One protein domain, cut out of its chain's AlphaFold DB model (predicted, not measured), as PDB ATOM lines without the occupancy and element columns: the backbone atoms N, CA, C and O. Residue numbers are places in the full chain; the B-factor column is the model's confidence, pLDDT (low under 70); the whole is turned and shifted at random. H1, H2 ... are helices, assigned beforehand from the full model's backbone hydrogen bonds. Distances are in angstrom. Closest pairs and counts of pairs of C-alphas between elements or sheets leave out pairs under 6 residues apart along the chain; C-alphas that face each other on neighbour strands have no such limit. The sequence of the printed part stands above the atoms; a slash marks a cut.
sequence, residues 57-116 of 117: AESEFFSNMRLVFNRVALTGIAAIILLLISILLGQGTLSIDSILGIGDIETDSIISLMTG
ATOM      1  N   ALA A  57      51.545  25.530 183.718       56.31
ATOM      2  CA  ALA A  57      50.592  25.430 182.601       56.31
ATOM      3  C   ALA A  57      50.979  26.206 181.323       56.31
ATOM      4  O   ALA A  57      50.613  25.794 180.222       56.31
ATOM      5  N   GLU A  58      51.714  27.319 181.424       57.34
ATOM      6  CA  GLU A  58      51.962  28.177 180.253       57.34
ATOM      7  C   GLU A  58      52.924  27.528 179.245       57.34
ATOM      8  O   GLU A  58      52.661  27.525 178.044       57.34
ATOM      9  N   SER A  59      54.007  26.907 179.722       61.62
ATOM     10  CA  SER A  59      55.026  26.288 178.858       61.62
ATOM     11  C   SER A  59      54.459  25.150 177.998       61.62
ATOM     12  O   SER A  59      54.711  25.076 176.791       61.62
ATOM     13  N   GLU A  60      53.634  24.285 178.594       63.72
ATOM     14  CA  GLU A  60      53.025  23.152 177.890       63.72
ATOM     15  C   GLU A  60      51.951  23.604 176.896       63.72
ATOM     16  O   GLU A  60      51.870  23.071 175.786       63.72
ATOM     17  N   PHE A  61      51.177  24.639 177.237       70.62
ATOM     18  CA  PHE A  61      50.180  25.211 176.335       70.62
ATOM     19  C   PHE A  61      50.822  25.822 175.081       70.62
ATOM     20  O   PHE A  61      50.426  25.486 173.963       70.62
ATOM     21  N   PHE A  62      51.860  26.651 175.236       73.38
ATOM     22  CA  PHE A  62      52.574  27.233 174.094       73.38
ATOM     23  C   PHE A  62      53.277  26.168 173.244       73.38
ATOM     24  O   PHE A  62      53.291  26.273 172.014       73.38
ATOM     25  N   SER A  63      53.824  25.123 173.871       73.56
ATOM     26  CA  SER A  63      54.443  23.997 173.161       73.56
ATOM     27  C   SER A  63      53.427  23.240 172.294       73.56
ATOM     28  O   SER A  63      53.654  23.029 171.096       73.56
ATOM     29  N   ASN A  64      52.261  22.916 172.858       76.50
ATOM     30  CA  ASN A  64      51.184  22.232 172.144       76.50
ATOM     31  C   ASN A  64      50.580  23.106 171.037       76.50
ATOM     32  O   ASN A  64      50.351  22.629 169.922       76.50
ATOM     33  N   MET A  65      50.397  24.402 171.294       79.56
ATOM     34  CA  MET A  65      49.924  25.355 170.291       79.56
ATOM     35  C   MET A  65      50.909  25.472 169.119       79.56
ATOM     36  O   MET A  65      50.487  25.484 167.963       79.56
ATOM     37  N   ARG A  66      52.225  25.479 169.384       80.31
ATOM     38  CA  ARG A  66      53.257  25.519 168.336       80.31
ATOM     39  C   ARG A  66      53.209  24.286 167.433       80.31
ATOM     40  O   ARG A  66      53.380  24.418 166.224       80.31
ATOM     41  N   LEU A  67      52.955  23.102 167.993       81.50
ATOM     42  CA  LEU A  67      52.829  21.864 167.216       81.50
ATOM     43  C   LEU A  67      51.622  21.890 166.274       81.50
ATOM     44  O   LEU A  67      51.753  21.539 165.099       81.50
ATOM     45  N   VAL A  68      50.460  22.321 166.770       83.00
ATOM     46  CA  VAL A  68      49.241  22.425 165.956       83.00
ATOM     47  C   VAL A  68      49.406  23.500 164.885       83.00
ATOM     48  O   VAL A  68      49.144  23.237 163.712       83.00
ATOM     49  N   PHE A  69      49.925  24.673 165.257       85.81
ATOM     50  CA  PHE A  69      50.183  25.762 164.320       85.81
ATOM     51  C   PHE A  69      51.145  25.341 163.206       85.81
ATOM     52  O   PHE A  69      50.874  25.606 162.041       85.81
ATOM     53  N   ASN A  70      52.224  24.621 163.531       85.25
ATOM     54  CA  ASN A  70      53.181  24.168 162.525       85.25
ATOM     55  C   ASN A  70      52.557  23.180 161.527       85.25
ATOM     56  O   ASN A  70      52.849  23.251 160.339       85.25
ATOM     57  N   ARG A  71      51.655  22.291 161.972       85.31
ATOM     58  CA  ARG A  71      50.922  21.399 161.056       85.31
ATOM     59  C   ARG A  71      50.025  22.184 160.103       85.31
ATOM     60  O   ARG A  71      50.068  21.934 158.903       85.31
ATOM     61  N   VAL A  72      49.265  23.149 160.624       87.62
ATOM     62  CA  VAL A  72      48.372  23.993 159.814       87.62
ATOM     63  C   VAL A  72      49.175  24.854 158.835       87.62
ATOM     64  O   VAL A  72      48.878  24.868 157.641       87.62
ATOM     65  N   ALA A  73      50.237  25.508 159.308       88.88
ATOM     66  CA  ALA A  73      51.112  26.336 158.485       88.88
ATOM     67  C   ALA A  73      51.780  25.522 157.368       88.88
ATOM     68  O   ALA A  73      51.758  25.948 156.217       88.88
ATOM     69  N   LEU A  74      52.299  24.325 157.669       89.62
ATOM     70  CA  LEU A  74      52.915  23.450 156.670       89.62
ATOM     71  C   LEU A  74      51.913  23.055 155.574       89.62
ATOM     72  O   LEU A  74      52.238  23.120 154.390       89.62
ATOM     73  N   THR A  75      50.683  22.692 155.955       91.94
ATOM     74  CA  THR A  75      49.632  22.359 154.982       91.94
ATOM     75  C   THR A  75      49.195  23.566 154.153       91.94
ATOM     76  O   THR A  75      48.981  23.430 152.951       91.94
ATOM     77  N   GLY A  76      49.124  24.758 154.755       90.94
ATOM     78  CA  GLY A  76      48.799  25.996 154.046       90.94
ATOM     79  C   GLY A  76      49.878  26.382 153.034       90.94
ATOM     80  O   GLY A  76      49.563  26.686 151.888       90.94
ATOM     81  N   ILE A  77      51.153  26.281 153.418       93.56
ATOM     82  CA  ILE A  77      52.288  26.516 152.515       93.56
ATOM     83  C   ILE A  77      52.239  25.536 151.338       93.56
ATOM     84  O   ILE A  77      52.377  25.954 150.190       93.56
ATOM     85  N   ALA A  78      51.987  24.249 151.596       93.38
ATOM     86  CA  ALA A  78      51.870  23.249 150.538       93.38
ATOM     87  C   ALA A  78      50.728  23.567 149.556       93.38
ATOM     88  O   ALA A  78      50.914  23.459 148.345       93.38
ATOM     89  N   ALA A  79      49.571  24.010 150.057       94.00
ATOM     90  CA  ALA A  79      48.445  24.414 149.218       94.00
ATOM     91  C   ALA A  79      48.776  25.638 148.347       94.00
ATOM     92  O   ALA A  79      48.465  25.640 147.158       94.00
ATOM     93  N   ILE A  80      49.456  26.646 148.906       90.50
ATOM     94  CA  ILE A  80      49.902  27.830 148.153       90.50
ATOM     95  C   ILE A  80      50.878  27.422 147.046       90.50
ATOM     96  O   ILE A  80      50.734  27.863 145.910       90.50
ATOM     97  N   ILE A  81      51.841  26.546 147.344       91.38
ATOM     98  CA  ILE A  81      52.796  26.049 146.344       91.38
ATOM     99  C   ILE A  81      52.066  25.309 145.217       91.38
ATOM    100  O   ILE A  81      52.352  25.554 144.048       91.38
ATOM    101  N   LEU A  82      51.103  24.441 145.543       90.06
ATOM    102  CA  LEU A  82      50.304  23.740 144.533       90.06
ATOM    103  C   LEU A  82      49.498  24.704 143.661       90.06
ATOM    104  O   LEU A  82      49.435  24.518 142.447       90.06
ATOM    105  N   LEU A  83      48.926  25.747 144.258       87.44
ATOM    106  CA  LEU A  83      48.204  26.786 143.533       87.44
ATOM    107  C   LEU A  83      49.139  27.530 142.570       87.44
ATOM    108  O   LEU A  83      48.813  27.678 141.395       87.44
ATOM    109  N   LEU A  84      50.338  27.908 143.019       85.12
ATOM    110  CA  LEU A  84      51.346  28.542 142.164       85.12
ATOM    111  C   LEU A  84      51.762  27.642 140.994       85.12
ATOM    112  O   LEU A  84      51.883  28.120 139.869       85.12
ATOM    113  N   ILE A  85      51.937  26.339 141.233       86.12
ATOM    114  CA  ILE A  85      52.246  25.365 140.175       86.12
ATOM    115  C   ILE A  85      51.084  25.261 139.180       86.12
ATOM    116  O   ILE A  85      51.314  25.271 137.974       86.12
ATOM    117  N   SER A  86      49.842  25.194 139.668       82.56
ATOM    118  CA  SER A  86      48.650  25.138 138.814       82.56
ATOM    119  C   SER A  86      48.567  26.344 137.879       82.56
ATOM    120  O   SER A  86      48.231  26.197 136.707       82.56
ATOM    121  N   ILE A  87      48.897  27.534 138.379       82.06
ATOM    122  CA  ILE A  87      48.829  28.783 137.614       82.06
ATOM    123  C   ILE A  87      49.987  28.895 136.632       82.06
ATOM    124  O   ILE A  87      49.774  29.269 135.482       82.06
ATOM    125  N   LEU A  88      51.191  28.486 137.039       79.88
ATOM    126  CA  LEU A  88      52.341  28.410 136.143       79.88
ATOM    127  C   LEU A  88      52.060  27.499 134.939       79.88
ATOM    128  O   LEU A  88      52.423  27.843 133.818       79.88
ATOM    129  N   LEU A  89      51.402  26.357 135.160       79.19
ATOM    130  CA  LEU A  89      51.028  25.432 134.087       79.19
ATOM    131  C   LEU A  89      49.880  25.958 133.213       79.19
ATOM    132  O   LEU A  89      49.855  25.655 132.024       79.19
ATOM    133  N   GLY A  90      48.939  26.718 133.784       75.62
ATOM    134  CA  GLY A  90      47.786  27.257 133.059       75.62
ATOM    135  C   GLY A  90      48.103  28.499 132.223       75.62
ATOM    136  O   GLY A  90      47.805  28.531 131.035       75.62
ATOM    137  N   GLN A  91      48.719  29.515 132.833       68.44
ATOM    138  CA  GLN A  91      48.917  30.838 132.224       68.44
ATOM    139  C   GLN A  91      50.366  31.098 131.779       68.44
ATOM    140  O   GLN A  91      50.652  32.120 131.160       68.44
ATOM    141  N   GLY A  92      51.313  30.205 132.099       65.00
ATOM    142  CA  GLY A  92      52.722  30.311 131.693       65.00
ATOM    143  C   GLY A  92      53.523  31.429 132.375       65.00
ATOM    144  O   GLY A  92      54.746  31.466 132.243       65.00
ATOM    145  N   THR A  93      52.870  32.321 133.130       68.06
ATOM    146  CA  THR A  93      53.501  33.429 133.862       68.06
ATOM    147  C   THR A  93      52.987  33.498 135.303       68.06
ATOM    148  O   THR A  93      51.857  33.113 135.596       68.06
ATOM    149  N   LEU A  94      53.839  33.961 136.224       64.81
ATOM    150  CA  LEU A  94      53.494  34.162 137.633       64.81
ATOM    151  C   LEU A  94      53.337  35.663 137.902       64.81
ATOM    152  O   LEU A  94      54.304  36.330 138.265       64.81
ATOM    153  N   SER A  95      52.126  36.192 137.717       67.62
ATOM    154  CA  SER A  95      51.737  37.533 138.179       67.62
ATOM    155  C   SER A  95      50.741  37.440 139.343       67.62
ATOM    156  O   SER A  95      50.035  36.442 139.483       67.62
ATOM    157  N   ILE A  96      50.655  38.476 140.185       66.94
ATOM    158  CA  ILE A  96      49.646  38.558 141.263       66.94
ATOM    159  C   ILE A  96      48.234  38.522 140.664       66.94
ATOM    160  O   ILE A  96      47.351  37.853 141.199       66.94
ATOM    161  N   ASP A  97      48.058  39.152 139.503       66.44
ATOM    162  CA  ASP A  97      46.799  39.136 138.759       66.44
ATOM    163  C   ASP A  97      46.460  37.730 138.250       66.44
ATOM    164  O   ASP A  97      45.301  37.327 138.266       66.44
ATOM    165  N   SER A  98      47.466  36.929 137.896       64.69
ATOM    166  CA  SER A  98      47.299  35.513 137.552       64.69
ATOM    167  C   SER A  98      46.919  34.670 138.769       64.69
ATOM    168  O   SER A  98      46.030  33.829 138.675       64.69
ATOM    169  N   ILE A  99      47.531  34.932 139.933       67.81
ATOM    170  CA  ILE A  99      47.229  34.252 141.209       67.81
ATOM    171  C   ILE A  99      45.774  34.462 141.639       67.81
ATOM    172  O   ILE A  99      45.144  33.551 142.175       67.81
ATOM    173  N   LEU A 100      45.243  35.654 141.377       69.81
ATOM    174  CA  LEU A 100      43.867  36.038 141.678       69.81
ATOM    175  C   LEU A 100      42.877  35.719 140.543       69.81
ATOM    176  O   LEU A 100      41.682  35.953 140.709       69.81
ATOM    177  N   GLY A 101      43.347  35.177 139.412       64.69
ATOM    178  CA  GLY A 101      42.511  34.834 138.256       64.69
ATOM    179  C   GLY A 101      42.004  36.037 137.446       64.69
ATOM    180  O   GLY A 101      41.039  35.909 136.702       64.69
ATOM    181  N   ILE A 102      42.631  37.205 137.588       66.94
ATOM    182  CA  ILE A 102      42.263  38.467 136.921       66.94
ATOM    183  C   ILE A 102      42.865  38.557 135.502       66.94
ATOM    184  O   ILE A 102      42.344  39.278 134.655       66.94
ATOM    185  N   GLY A 103      43.924  37.790 135.211       59.16
ATOM    186  CA  GLY A 103      44.690  37.884 133.959       59.16
ATOM    187  C   GLY A 103      43.949  37.526 132.658       59.16
ATOM    188  O   GLY A 103      44.314  38.053 131.613       59.16
ATOM    189  N   ASP A 104      42.902  36.694 132.697       57.59
ATOM    190  CA  ASP A 104      42.195  36.240 131.478       57.59
ATOM    191  C   ASP A 104      41.041  37.170 131.046       57.59
ATOM    192  O   ASP A 104      40.484  37.022 129.958       57.59
ATOM    193  N   ILE A 105      40.672  38.160 131.870       57.91
ATOM    194  CA  ILE A 105      39.495  39.012 131.620       57.91
ATOM    195  C   ILE A 105      39.783  40.062 130.533       57.91
ATOM    196  O   ILE A 105      38.883  40.459 129.793       57.91
ATOM    197  N   GLU A 106      41.031  40.524 130.408       56.78
ATOM    198  CA  GLU A 106      41.365  41.623 129.494       56.78
ATOM    199  C   GLU A 106      41.416  41.188 128.024       56.78
ATOM    200  O   GLU A 106      40.910  41.905 127.160       56.78
ATOM    201  N   THR A 107      41.960  40.010 127.707       55.69
ATOM    202  CA  THR A 107      42.107  39.580 126.305       55.69
ATOM    203  C   THR A 107      40.789  39.161 125.663       55.69
ATOM    204  O   THR A 107      40.517  39.576 124.535       55.69
ATOM    205  N   ASP A 108      39.927  38.429 126.375       57.62
ATOM    206  CA  ASP A 108      38.620  38.022 125.837       57.62
ATOM    207  C   ASP A 108      37.647  39.205 125.733       57.62
ATOM    208  O   ASP A 108      36.888  39.305 124.766       57.62
ATOM    209  N   SER A 109      37.719  40.158 126.667       56.69
ATOM    210  CA  SER A 109      36.898  41.374 126.637       56.69
ATOM    211  C   SER A 109      37.300  42.318 125.498       56.69
ATOM    212  O   SER A 109      36.434  42.847 124.803       56.69
ATOM    213  N   ILE A 110      38.600  42.482 125.216       61.28
ATOM    214  CA  ILE A 110      39.069  43.321 124.100       61.28
ATOM    215  C   ILE A 110      38.730  42.687 122.743       61.28
ATOM    216  O   ILE A 110      38.328  43.397 121.818       61.28
ATOM    217  N   ILE A 111      38.841  41.360 122.611       63.28
ATOM    218  CA  ILE A 111      38.452  40.656 121.379       63.28
ATOM    219  C   ILE A 111      36.931  40.722 121.182       63.28
ATOM    220  O   ILE A 111      36.485  40.990 120.067       63.28
ATOM    221  N   SER A 112      36.131  40.577 122.242       60.44
ATOM    222  CA  SER A 112      34.672  40.780 122.226       60.44
ATOM    223  C   SER A 112      34.287  42.207 121.804       60.44
ATOM    224  O   SER A 112      33.435  42.387 120.935       60.44
ATOM    225  N   LEU A 113      34.976  43.225 122.331       64.12
ATOM    226  CA  LEU A 113      34.747  44.633 121.988       64.12
ATOM    227  C   LEU A 113      35.132  44.974 120.543       64.12
ATOM    228  O   LEU A 113      34.461  45.785 119.910       64.12
ATOM    229  N   MET A 114      36.195  44.365 120.008       60.66
ATOM    230  CA  MET A 114      36.613  44.581 118.617       60.66
ATOM    231  C   MET A 114      35.832  43.740 117.603       60.66
ATOM    232  O   MET A 114      35.735  44.137 116.443       60.66
ATOM    233  N   THR A 115      35.279  42.594 118.008       73.06
ATOM    234  CA  THR A 115      34.480  41.736 117.117       73.06
ATOM    235  C   THR A 115      33.004  42.131 117.057       73.06
ATOM    236  O   THR A 115      32.309  41.651 116.165       73.06
ATOM    237  N   GLY A 116      32.557  43.070 117.903       59.22
ATOM    238  CA  GLY A 116      31.316  43.821 117.709       59.22
ATOM    239  C   GLY A 116      30.067  42.953 117.549       59.22
ATOM    240  O   GLY A 116      29.246  43.238 116.675       59.22
TER     241      GLY A 116
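This is residues 57 to 116 of the 117 residues of an uncharacterized protein of Bacteroidales bacterium (UniProt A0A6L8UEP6). One long helix, H1, makes most of the length of a drawn-out model; past its last residue the chain folds back a little beside the end of H1, where the single short turn of H2 packs on it, and then heads onward into a shorter helix, H3, which sticks out as an arm beyond that end. The middle of the model is only this small meeting of H1 and H2, and residues 57 to 79 of H1 and residues 105 to 116 stick out from it in two directions. The printed part has 60 residues, with three named helices in the order H1, H2, H3 and no named strand, and its class is all helix. It is extended, with a radius of gyration of the C-alphas of 20.2 A, and its C-alphas span 70 by 19 by 12 A, a rod in outline.

H1, residues 57 to 91, stands free over residues 57 to 79. With residues 83 to 91 alone it touches H2, residues 96 to 99, with 5 pairs of C-alphas within 8 A. The closest C-alphas of the two are those of Ile 87 and Ile 99, 6.7 A apart, while their centres are 20.9 A apart. H3, residues 105 to 115, touches no helix: it is apart from H1 and also apart from H2, which it follows in the chain. In H1 and H3 every pair of O i and N i+4 is within hydrogen-bond range; H2 is too short for such a pair, and its 1 pair of O i and N i+3 is within range.

H1 begins at Ala 57, with its C-alpha at (50.592, 25.430, 182.601), and ends at Gln 91, with its C-alpha at (48.917, 30.838, 132.224), 50.7 A from first to last C-alpha. A tight link of 4 residues leads to H2, from Ile 96 to Ile 99. A second tight link, of 5 residues, leads to H3, which begins at Ile 105 and ends at Thr 115, with C-alpha 115 at (34.480, 41.736, 117.117); its length is 15.6 A.

The two C-alphas farthest apart are those of Ala 57 and Gly 116, the first and last printed residues, at 70.1 A. The printed part has no cut, and neither of its two links is long. The mean pLDDT of the printed part is 73.6, with means of 81 for H1, 66 for H2 and 61 for H3. Confidence is low, under 70, in 29 residues: residues 57 to 60, residues 91 to 114 and residue 116.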